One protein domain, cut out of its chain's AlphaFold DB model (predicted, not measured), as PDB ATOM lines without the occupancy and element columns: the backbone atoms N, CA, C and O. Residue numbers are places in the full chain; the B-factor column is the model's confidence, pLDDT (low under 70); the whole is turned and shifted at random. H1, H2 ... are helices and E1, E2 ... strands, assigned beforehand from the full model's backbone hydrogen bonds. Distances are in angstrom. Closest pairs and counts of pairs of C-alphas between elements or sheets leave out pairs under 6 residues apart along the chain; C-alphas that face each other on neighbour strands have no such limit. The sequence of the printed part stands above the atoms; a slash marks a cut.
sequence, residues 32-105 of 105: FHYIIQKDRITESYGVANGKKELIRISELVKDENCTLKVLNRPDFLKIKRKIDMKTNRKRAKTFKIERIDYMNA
ATOM      1  N   PHE A  32     290.151 260.301  58.735       87.50
ATOM      2  CA  PHE A  32     290.134 259.136  59.615       87.50
ATOM      3  C   PHE A  32     288.720 258.575  59.698       87.50
ATOM      4  O   PHE A  32     287.799 259.272  60.111       87.50
ATOM      5  N   HIS A  33     288.549 257.314  59.316       90.50
ATOM      6  CA  HIS A  33     287.284 256.608  59.481       90.50
ATOM      7  C   HIS A  33     287.266 255.991  60.875       90.50
ATOM      8  O   HIS A  33     288.187 255.252  61.228       90.50
ATOM      9  N   TYR A  34     286.244 256.291  61.667       89.50
ATOM     10  CA  TYR A  34     286.153 255.807  63.036       89.50
ATOM     11  C   TYR A  34     284.776 255.228  63.342       89.50
ATOM     12  O   TYR A  34     283.778 255.511  62.677       89.50
ATOM     13  N   ILE A  35     284.737 254.402  64.377       91.12
ATOM     14  CA  ILE A  35     283.518 253.910  65.003       91.12
ATOM     15  C   ILE A  35     283.551 254.233  66.489       91.12
ATOM     16  O   ILE A  35     284.623 254.325  67.091       91.12
ATOM     17  N   ILE A  36     282.370 254.376  67.069       89.94
ATOM     18  CA  ILE A  36     282.171 254.541  68.501       89.94
ATOM     19  C   ILE A  36     281.519 253.262  69.009       89.94
ATOM     20  O   ILE A  36     280.489 252.815  68.493       89.94
ATOM     21  N   GLN A  37     282.162 252.649  69.994       88.44
ATOM     22  CA  GLN A  37     281.695 251.436  70.643       88.44
ATOM     23  C   GLN A  37     281.361 251.721  72.096       88.44
ATOM     24  O   GLN A  37     282.167 252.318  72.802       88.44
ATOM     25  N   LYS A  38     280.212 251.234  72.545       86.38
ATOM     26  CA  LYS A  38     279.876 251.144  73.960       86.38
ATOM     27  C   LYS A  38     279.868 249.667  74.320       86.38
ATOM     28  O   LYS A  38     279.187 248.869  73.671       86.38
ATOM     29  N   ASP A  39     280.725 249.282  75.258       83.25
ATOM     30  CA  ASP A  39     281.005 247.886  75.605       83.25
ATOM     31  C   ASP A  39     281.452 247.039  74.392       83.25
ATOM     32  O   ASP A  39     282.612 247.067  73.976       83.25
ATOM     33  N   ARG A  40     280.523 246.277  73.796       82.81
ATOM     34  CA  ARG A  40     280.737 245.422  72.610       82.81
ATOM     35  C   ARG A  40     279.852 245.809  71.425       82.81
ATOM     36  O   ARG A  40     279.918 245.172  70.370       82.81
ATOM     37  N   ILE A  41     279.016 246.828  71.584       83.56
ATOM     38  CA  ILE A  41     278.055 247.264  70.577       83.56
ATOM     39  C   ILE A  41     278.638 248.471  69.856       83.56
ATOM     40  O   ILE A  41     279.176 249.391  70.464       83.56
ATOM     41  N   THR A  42     278.570 248.448  68.525       87.00
ATOM     42  CA  THR A  42     278.891 249.645  67.744       87.00
ATOM     43  C   THR A  42     277.651 250.520  67.675       87.00
ATOM     44  O   THR A  42     276.673 250.136  67.030       87.00
ATOM     45  N   GLU A  43     277.722 251.663  68.347       83.38
ATOM     46  CA  GLU A  43     276.630 252.631  68.467       83.38
ATOM     47  C   GLU A  43     276.622 253.597  67.284       83.38
ATOM     48  O   GLU A  43     275.579 253.871  66.696       83.38
ATOM     49  N   SER A  44     277.805 254.077  66.888       86.31
ATOM     50  CA  SER A  44     277.931 255.104  65.857       86.31
ATOM     51  C   SER A  44     279.184 254.923  65.001       86.31
ATOM     52  O   SER A  44     280.117 254.194  65.348       86.31
ATOM     53  N   TYR A  45     279.190 255.579  63.845       90.19
ATOM     54  CA  TYR A  45     280.302 255.630  62.908       90.19
ATOM     55  C   TYR A  45     280.464 257.057  62.375       90.19
ATOM     56  O   TYR A  45     279.484 257.786  62.241       90.19
ATOM     57  N   GLY A  46     281.686 257.449  62.018       89.31
ATOM     58  CA  GLY A  46     281.947 258.779  61.475       89.31
ATOM     59  C   GLY A  46     283.272 258.896  60.730       89.31
ATOM     60  O   GLY A  46     284.052 257.945  60.634       89.31
ATOM     61  N   VAL A  47     283.508 260.079  60.164       89.81
ATOM     62  CA  VAL A  47     284.759 260.435  59.486       89.81
ATOM     63  C   VAL A  47     285.255 261.752  60.062       89.81
ATOM     64  O   VAL A  47     284.502 262.716  60.078       89.81
ATOM     65  N   ALA A  48     286.501 261.780  60.527       89.19
ATOM     66  CA  ALA A  48     287.155 262.981  61.038       89.19
ATOM     67  C   ALA A  48     288.142 263.531  60.000       89.19
ATOM     68  O   ALA A  48     288.923 262.774  59.412       89.19
ATOM     69  N   ASN A  49     288.140 264.843  59.797       87.25
ATOM     70  CA  ASN A  49     289.050 265.564  58.920       87.25
ATOM     71  C   ASN A  49     290.265 266.033  59.729       87.25
ATOM     72  O   ASN A  49     290.355 267.147  60.239       87.25
ATOM     73  N   GLY A  50     291.246 265.148  59.836       84.81
ATOM     74  CA  GLY A  50     292.509 265.410  60.501       84.81
ATOM     75  C   GLY A  50     292.546 264.940  61.951       84.81
ATOM     76  O   GLY A  50     291.554 264.563  62.572       84.81
ATOM     77  N   LYS A  51     293.761 264.955  62.501       83.69
ATOM     78  CA  LYS A  51     294.047 264.409  63.832       83.69
ATOM     79  C   LYS A  51     293.412 265.232  64.959       83.69
ATOM     80  O   LYS A  51     292.990 264.655  65.951       83.69
ATOM     81  N   LYS A  52     293.325 266.560  64.806       86.81
ATOM     82  CA  LYS A  52     292.727 267.453  65.817       86.81
ATOM     83  C   LYS A  52     291.248 267.140  66.048       86.81
ATOM     84  O   LYS A  52     290.827 267.024  67.192       86.81
ATOM     85  N   GLU A  53     290.489 266.952  64.970       86.19
ATOM     86  CA  GLU A  53     289.073 266.583  65.054       86.19
ATOM     87  C   GLU A  53     288.902 265.208  65.712       86.19
ATOM     88  O   GLU A  53     288.079 265.047  66.608       86.19
ATOM     89  N   LEU A  54     289.747 264.240  65.347       87.00
ATOM     90  CA  LEU A  54     289.722 262.907  65.944       87.00
ATOM     91  C   LEU A  54     289.998 262.927  67.459       87.00
ATOM     92  O   LEU A  54     289.325 262.221  68.206       87.00
ATOM     93  N   ILE A  55     290.965 263.736  67.910       87.31
ATOM     94  CA  ILE A  55     291.272 263.901  69.340       87.31
ATOM     95  C   ILE A  55     290.074 264.510  70.067       87.31
ATOM     96  O   ILE A  55     289.635 263.944  71.065       87.31
ATOM     97  N   ARG A  56     289.487 265.582  69.522       88.62
ATOM     98  CA  ARG A  56     288.299 266.223  70.102       88.62
ATOM     99  C   ARG A  56     287.141 265.237  70.260       88.62
ATOM    100  O   ARG A  56     286.512 265.194  71.309       88.62
ATOM    101  N   ILE A  57     286.875 264.413  69.244       87.19
ATOM    102  CA  ILE A  57     285.836 263.379  69.334       87.19
ATOM    103  C   ILE A  57     286.201 262.356  70.413       87.19
ATOM    104  O   ILE A  57     285.343 261.981  71.202       87.19
ATOM    105  N   SER A  58     287.467 261.930  70.483       84.31
ATOM    106  CA  SER A  58     287.922 260.963  71.489       84.31
ATOM    107  C   SER A  58     287.789 261.465  72.927       84.31
ATOM    108  O   SER A  58     287.586 260.660  73.828       84.31
ATOM    109  N   GLU A  59     287.908 262.773  73.148       86.94
ATOM    110  CA  GLU A  59     287.670 263.397  74.451       86.94
ATOM    111  C   GLU A  59     286.179 263.373  74.786       86.94
ATOM    112  O   GLU A  59     285.817 262.886  75.849       86.94
ATOM    113  N   LEU A  60     285.314 263.749  73.836       85.75
ATOM    114  CA  LEU A  60     283.858 263.728  74.026       85.75
ATOM    115  C   LEU A  60     283.317 262.332  74.366       85.75
ATOM    116  O   LEU A  60     282.503 262.188  75.269       85.75
ATOM    117  N   VAL A  61     283.771 261.283  73.671       83.62
ATOM    118  CA  VAL A  61     283.268 259.921  73.944       83.62
ATOM    119  C   VAL A  61     283.812 259.298  75.229       83.62
ATOM    120  O   VAL A  61     283.202 258.351  75.730       83.62
ATOM    121  N   LYS A  62     284.923 259.797  75.786       78.88
ATOM    122  CA  LYS A  62     285.442 259.293  77.069       78.88
ATOM    123  C   LYS A  62     284.496 259.597  78.218       78.88
ATOM    124  O   LYS A  62     284.281 258.719  79.049       78.88
ATOM    125  N   ASP A  63     283.913 260.792  78.222       76.81
ATOM    126  CA  ASP A  63     282.968 261.215  79.256       76.81
ATOM    127  C   ASP A  63     281.708 260.326  79.272       76.81
ATOM    128  O   ASP A  63     281.067 260.150  80.305       76.81
ATOM    129  N   GLU A  64     281.394 259.678  78.144       77.06
ATOM    130  CA  GLU A  64     280.232 258.799  77.974       77.06
ATOM    131  C   GLU A  64     280.531 257.296  78.175       77.06
ATOM    132  O   GLU A  64     279.672 256.454  77.886       77.06
ATOM    133  N   ASN A  65     281.730 256.930  78.656       80.94
ATOM    134  CA  ASN A  65     282.221 255.540  78.720       80.94
ATOM    135  C   ASN A  65     282.202 254.819  77.355       80.94
ATOM    136  O   ASN A  65     282.014 253.603  77.262       80.94
ATOM    137  N   CYS A  66     282.412 255.565  76.274       83.00
ATOM    138  CA  CYS A  66     282.479 255.034  74.923       83.00
ATOM    139  C   CYS A  66     283.936 254.945  74.438       83.00
ATOM    140  O   CYS A  66     284.797 255.763  74.756       83.00
ATOM    141  N   THR A  67     284.227 253.939  73.618       86.44
ATOM    142  CA  THR A  67     285.539 253.726  73.001       86.44
ATOM    143  C   THR A  67     285.505 254.126  71.534       86.44
ATOM    144  O   THR A  67     284.723 253.584  70.748       86.44
ATOM    145  N   LEU A  68     286.403 255.023  71.132       88.88
ATOM    146  CA  LEU A  68     286.629 255.347  69.727       88.88
ATOM    147  C   LEU A  68     287.652 254.384  69.116       88.88
ATOM    148  O   LEU A  68     288.758 254.238  69.632       88.88
ATOM    149  N   LYS A  69     287.310 253.767  67.981       89.69
ATOM    150  CA  LYS A  69     288.239 252.946  67.189       89.69
ATOM    151  C   LYS A  69     288.367 253.487  65.778       89.69
ATOM    152  O   LYS A  69     287.369 253.656  65.083       89.69
ATOM    153  N   VAL A  70     289.601 253.711  65.343       88.19
ATOM    154  CA  VAL A  70     289.918 254.062  63.954       88.19
ATOM    155  C   VAL A  70     290.041 252.784  63.138       88.19
ATOM    156  O   VAL A  70     290.647 251.813  63.585       88.19
ATOM    157  N   LEU A  71     289.458 252.780  61.945       87.62
ATOM    158  CA  LEU A  71     289.424 251.624  61.060       87.62
ATOM    159  C   LEU A  71     289.962 251.977  59.679       87.62
ATOM    160  O   LEU A  71     289.931 253.128  59.233       87.62
ATOM    161  N   ASN A  72     290.392 250.943  58.961       84.69
ATOM    162  CA  ASN A  72     290.572 251.050  57.524       84.69
ATOM    163  C   ASN A  72     289.205 251.283  56.839       84.69
ATOM    164  O   ASN A  72     288.133 250.982  57.376       84.69
ATOM    165  N   ARG A  73     289.234 251.822  55.619       83.25
ATOM    166  CA  ARG A  73     288.013 252.053  54.840       83.25
ATOM    167  C   ARG A  73     287.151 250.791  54.625       83.25
ATOM    168  O   ARG A  73     285.938 250.911  54.805       83.25
ATOM    169  N   PRO A  74     287.682 249.610  54.241       87.06
ATOM    170  CA  PRO A  74     286.826 248.451  53.977       87.06
ATOM    171  C   PRO A  74     286.089 247.945  55.224       87.06
ATOM    172  O   PRO A  74     284.898 247.637  55.139       87.06
ATOM    173  N   ASP A  75     286.735 247.910  56.388       86.62
ATOM    174  CA  ASP A  75     286.102 247.455  57.628       86.62
ATOM    175  C   ASP A  75     285.120 248.492  58.171       86.62
ATOM    176  O   ASP A  75     284.020 248.130  58.598       86.62
ATOM    177  N   PHE A  76     285.440 249.782  58.036       89.62
ATOM    178  CA  PHE A  76     284.485 250.859  58.296       89.62
ATOM    179  C   PHE A  76     283.205 250.695  57.466       89.62
ATOM    180  O   PHE A  76     282.100 250.750  58.007       89.62
ATOM    181  N   LEU A  77     283.327 250.436  56.158       88.44
ATOM    182  CA  LEU A  77     282.171 250.272  55.274       88.44
ATOM    183  C   LEU A  77     281.312 249.059  55.647       88.44
ATOM    184  O   LEU A  77     280.084 249.149  55.586       88.44
ATOM    185  N   LYS A  78     281.919 247.940  56.066       89.69
ATOM    186  CA  LYS A  78     281.169 246.769  56.560       89.69
ATOM    187  C   LYS A  78     280.309 247.136  57.770       89.69
ATOM    188  O   LYS A  78     279.143 246.748  57.833       89.69
ATOM    189  N   ILE A  79     280.868 247.883  58.719       87.12
ATOM    190  CA  ILE A  79     280.173 248.278  59.948       87.12
ATOM    191  C   ILE A  79     279.091 249.319  59.659       87.12
ATOM    192  O   ILE A  79     277.951 249.134  60.087       87.12
ATOM    193  N   LYS A  80     279.402 250.339  58.851       88.56
ATOM    194  CA  LYS A  80     278.434 251.328  58.360       88.56
ATOM    195  C   LYS A  80     277.211 250.649  57.742       88.56
ATOM    196  O   LYS A  80     276.090 250.911  58.161       88.56
ATOM    197  N   ARG A  81     277.422 249.710  56.809       87.88
ATOM    198  CA  ARG A  81     276.330 248.960  56.160       87.88
ATOM    199  C   ARG A  81     275.469 248.198  57.167       87.88
ATOM    200  O   ARG A  81     274.248 248.201  57.036       87.88
ATOM    201  N   LYS A  82     276.072 247.573  58.184       86.31
ATOM    202  CA  LYS A  82     275.326 246.867  59.242       86.31
ATOM    203  C   LYS A  82     274.437 247.814  60.052       86.31
ATOM    204  O   LYS A  82     273.301 247.453  60.358       86.31
ATOM    205  N   ILE A  83     274.940 248.998  60.400       83.75
ATOM    206  CA  ILE A  83     274.175 250.013  61.137       83.75
ATOM    207  C   ILE A  83     273.050 250.568  60.254       83.75
ATOM    208  O   ILE A  83     271.891 250.545  60.663       83.75
ATOM    209  N   ASP A  84     273.353 250.941  59.010       82.81
ATOM    210  CA  ASP A  84     272.366 251.455  58.053       82.81
ATOM    211  C   ASP A  84     271.241 250.438  57.788       82.81
ATOM    212  O   ASP A  84     270.065 250.797  57.779       82.81
ATOM    213  N   MET A  85     271.565 249.145  57.654       80.38
ATOM    214  CA  MET A  85     270.564 248.079  57.517       80.38
ATOM    215  C   MET A  85     269.639 247.972  58.734       80.38
ATOM    216  O   MET A  85     268.432 247.777  58.568       80.38
ATOM    217  N   LYS A  86     270.172 248.096  59.958       74.12
ATOM    218  CA  LYS A  86     269.350 248.104  61.181       74.12
ATOM    219  C   LYS A  86     268.402 249.301  61.188       74.12
ATOM    220  O   LYS A  86     267.218 249.127  61.482       74.12
ATOM    221  N   THR A  87     268.896 250.481  60.821       70.69
ATOM    222  CA  THR A  87     268.098 251.711  60.721       70.69
ATOM    223  C   THR A  87     267.006 251.583  59.661       70.69
ATOM    224  O   THR A  87     265.845 251.876  59.940       70.69
ATOM    225  N   ASN A  88     267.330 251.046  58.484       69.19
ATOM    226  CA  ASN A  88     266.364 250.823  57.408       69.19
ATOM    227  C   ASN A  88     265.296 249.797  57.794       69.19
ATOM    228  O   ASN A  88     264.117 250.012  57.525       69.19
ATOM    229  N   ARG A  89     265.668 248.710  58.484       66.56
ATOM    230  CA  ARG A  89     264.701 247.722  58.986       66.56
ATOM    231  C   ARG A  89     263.758 248.322  60.030       66.56
ATOM    232  O   ARG A  89     262.582 247.970  60.033       66.56
ATOM    233  N   LYS A  90     264.250 249.212  60.902       66.25
ATOM    234  CA  LYS A  90     263.404 249.964  61.844       66.25
ATOM    235  C   LYS A  90     262.445 250.894  61.096       66.25
ATOM    236  O   LYS A  90     261.243 250.773  61.294       66.25
ATOM    237  N   ARG A  91     262.951 251.715  60.165       59.09
ATOM    238  CA  ARG A  91     262.121 252.603  59.329       59.09
ATOM    239  C   ARG A  91     261.038 251.837  58.574       59.09
ATOM    240  O   ARG A  91     259.880 252.218  58.626       59.09
ATOM    241  N   ALA A  92     261.381 250.718  57.937       64.56
ATOM    242  CA  ALA A  92     260.422 249.898  57.198       64.56
ATOM    243  C   ALA A  92     259.298 249.325  58.082       64.56
ATOM    244  O   ALA A  92     258.200 249.091  57.584       64.56
ATOM    245  N   LYS A  93     259.549 249.087  59.377       63.72
ATOM    246  CA  LYS A  93     258.501 248.693  60.330       63.72
ATOM    247  C   LYS A  93     257.606 249.874  60.699       63.72
ATOM    248  O   LYS A  93     256.396 249.713  60.659       63.72
ATOM    249  N   THR A  94     258.187 251.038  60.993       60.91
ATOM    250  CA  THR A  94     257.431 252.265  61.297       60.91
ATOM    251  C   THR A  94     256.505 252.647  60.144       60.91
ATOM    252  O   THR A  94     255.305 252.766  60.348       60.91
ATOM    253  N   PHE A  95     257.022 252.685  58.912       58.50
ATOM    254  CA  PHE A  95     256.218 253.002  57.727       58.50
ATOM    255  C   PHE A  95     255.089 251.995  57.456       58.50
ATOM    256  O   PHE A  95     254.063 252.361  56.891       58.50
ATOM    257  N   LYS A  96     255.264 250.718  57.822       61.16
ATOM    258  CA  LYS A  96     254.191 249.720  57.702       61.16
ATOM    259  C   LYS A  96     253.069 249.958  58.708       61.16
ATOM    260  O   LYS A  96     251.927 249.707  58.358       61.16
ATOM    261  N   ILE A  97     253.394 250.416  59.917       60.12
ATOM    262  CA  ILE A  97     252.410 250.708  60.967       60.12
ATOM    263  C   ILE A  97     251.632 251.980  60.600       60.12
ATOM    264  O   ILE A  97     250.415 251.919  60.485       60.12
ATOM    265  N   GLU A  98     252.324 253.072  60.257       59.72
ATOM    266  CA  GLU A  98     251.675 254.335  59.859       59.72
ATOM    267  C   GLU A  98     250.736 254.173  58.650       59.72
ATOM    268  O   GLU A  98     249.653 254.749  58.620       59.72
ATOM    269  N   ARG A  99     251.103 253.358  57.646       57.31
ATOM    270  CA  ARG A  99     250.209 253.088  56.503       57.31
ATOM    271  C   ARG A  99     248.951 252.310  56.880       57.31
ATOM    272  O   ARG A  99     247.954 252.464  56.186       57.31
ATOM    273  N   ILE A 100     249.005 251.453  57.899       59.09
ATOM    274  CA  ILE A 100     247.828 250.715  58.376       59.09
ATOM    275  C   ILE A 100     246.892 251.676  59.111       59.09
ATOM    276  O   ILE A 100     245.694 251.652  58.850       59.09
ATOM    277  N   ASP A 101     247.438 252.564  59.943       53.31
ATOM    278  CA  ASP A 101     246.644 253.553  60.680       53.31
ATOM    279  C   ASP A 101     245.913 254.518  59.732       53.31
ATOM    280  O   ASP A 101     244.732 254.783  59.920       53.31
ATOM    281  N   TYR A 102     246.561 254.966  58.650       51.66
ATOM    282  CA  TYR A 102     245.923 255.818  57.630       51.66
ATOM    283  C   TYR A 102     244.856 255.122  56.775       51.66
ATOM    284  O   TYR A 102     244.038 255.802  56.170       51.66
ATOM    285  N   MET A 103     244.900 253.794  56.642       54.44
ATOM    286  CA  MET A 103     243.923 253.038  55.842       54.44
ATOM    287  C   MET A 103     242.723 252.570  56.676       54.44
ATOM    288  O   MET A 103     241.706 252.193  56.102       54.44
ATOM    289  N   ASN A 104     242.852 252.573  58.007       51.53
ATOM    290  CA  ASN A 104     241.818 252.149  58.952       51.53
ATOM    291  C   ASN A 104     241.141 253.322  59.696       51.53
ATOM    292  O   ASN A 104     240.305 253.064  60.564       51.53
ATOM    293  N   ALA A 105     241.511 254.571  59.395       50.72
ATOM    294  CA  ALA A 105     240.860 255.798  59.867       50.72
ATOM    295  C   ALA A 105     239.899 256.343  58.802       50.72
ATOM    296  O   ALA A 105     238.834 256.866  59.197       50.72
TER     297      ALA A 105
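Overview. This is residues 32 to 105 of the 105 residues of an uncharacterized protein of Methanococcus maripaludis (strain C7 / ATCC BAA-1331) (UniProt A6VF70). A small, strongly twisted antiparallel sheet, order E2 - E1 - E3, has H1 over one face and the first part of long H2 over the other. The rest of H2 sticks out as an arm, residues 84 to 105 standing free. The 74 printed residues, mixed helices and strands, run E1, E2, H1, E3, H2. The whole is only just loose, close to extended: radius of gyration of the C-alphas 16.8 A, spans 53 by 28 by 23 A.

Arrangement. E1, residues 32 to 38, and E2, residues 41 to 49, form a hairpin; N 34 and O 46 are 2.9 A apart, within hydrogen-bond range. H1, residues 51 to 63, runs along the strands, its height over the sheet 9.4 A. E3, residues 67 to 71, is antiparallel to E1; N 35 and O 69 are within hydrogen-bond range at 2.8 A. E2, H1 and E3 make a split strand-helix-strand unit, E1 between its strands, with a right-handed crossover. H2, residues 73 to 103, is on the opposite face, giving three layers, helices on both faces; its closest C-alphas to E2 are Lys 80 and Tyr 45, 6.5 A. Every O i to N i+4 pair is within hydrogen-bond range in H2, 8 of 9 in H1.

Along the chain. E1 begins at C-alpha 32 (290.134, 259.136, 59.615). E2 is 24.3 A long; H2, 44.1 A, ends at C-alpha 103 (243.923, 253.038, 55.842).

Size, cuts and confidence. The printed part has no cut, and its four links are tight. Residues 88 to 105 have pLDDT under 70.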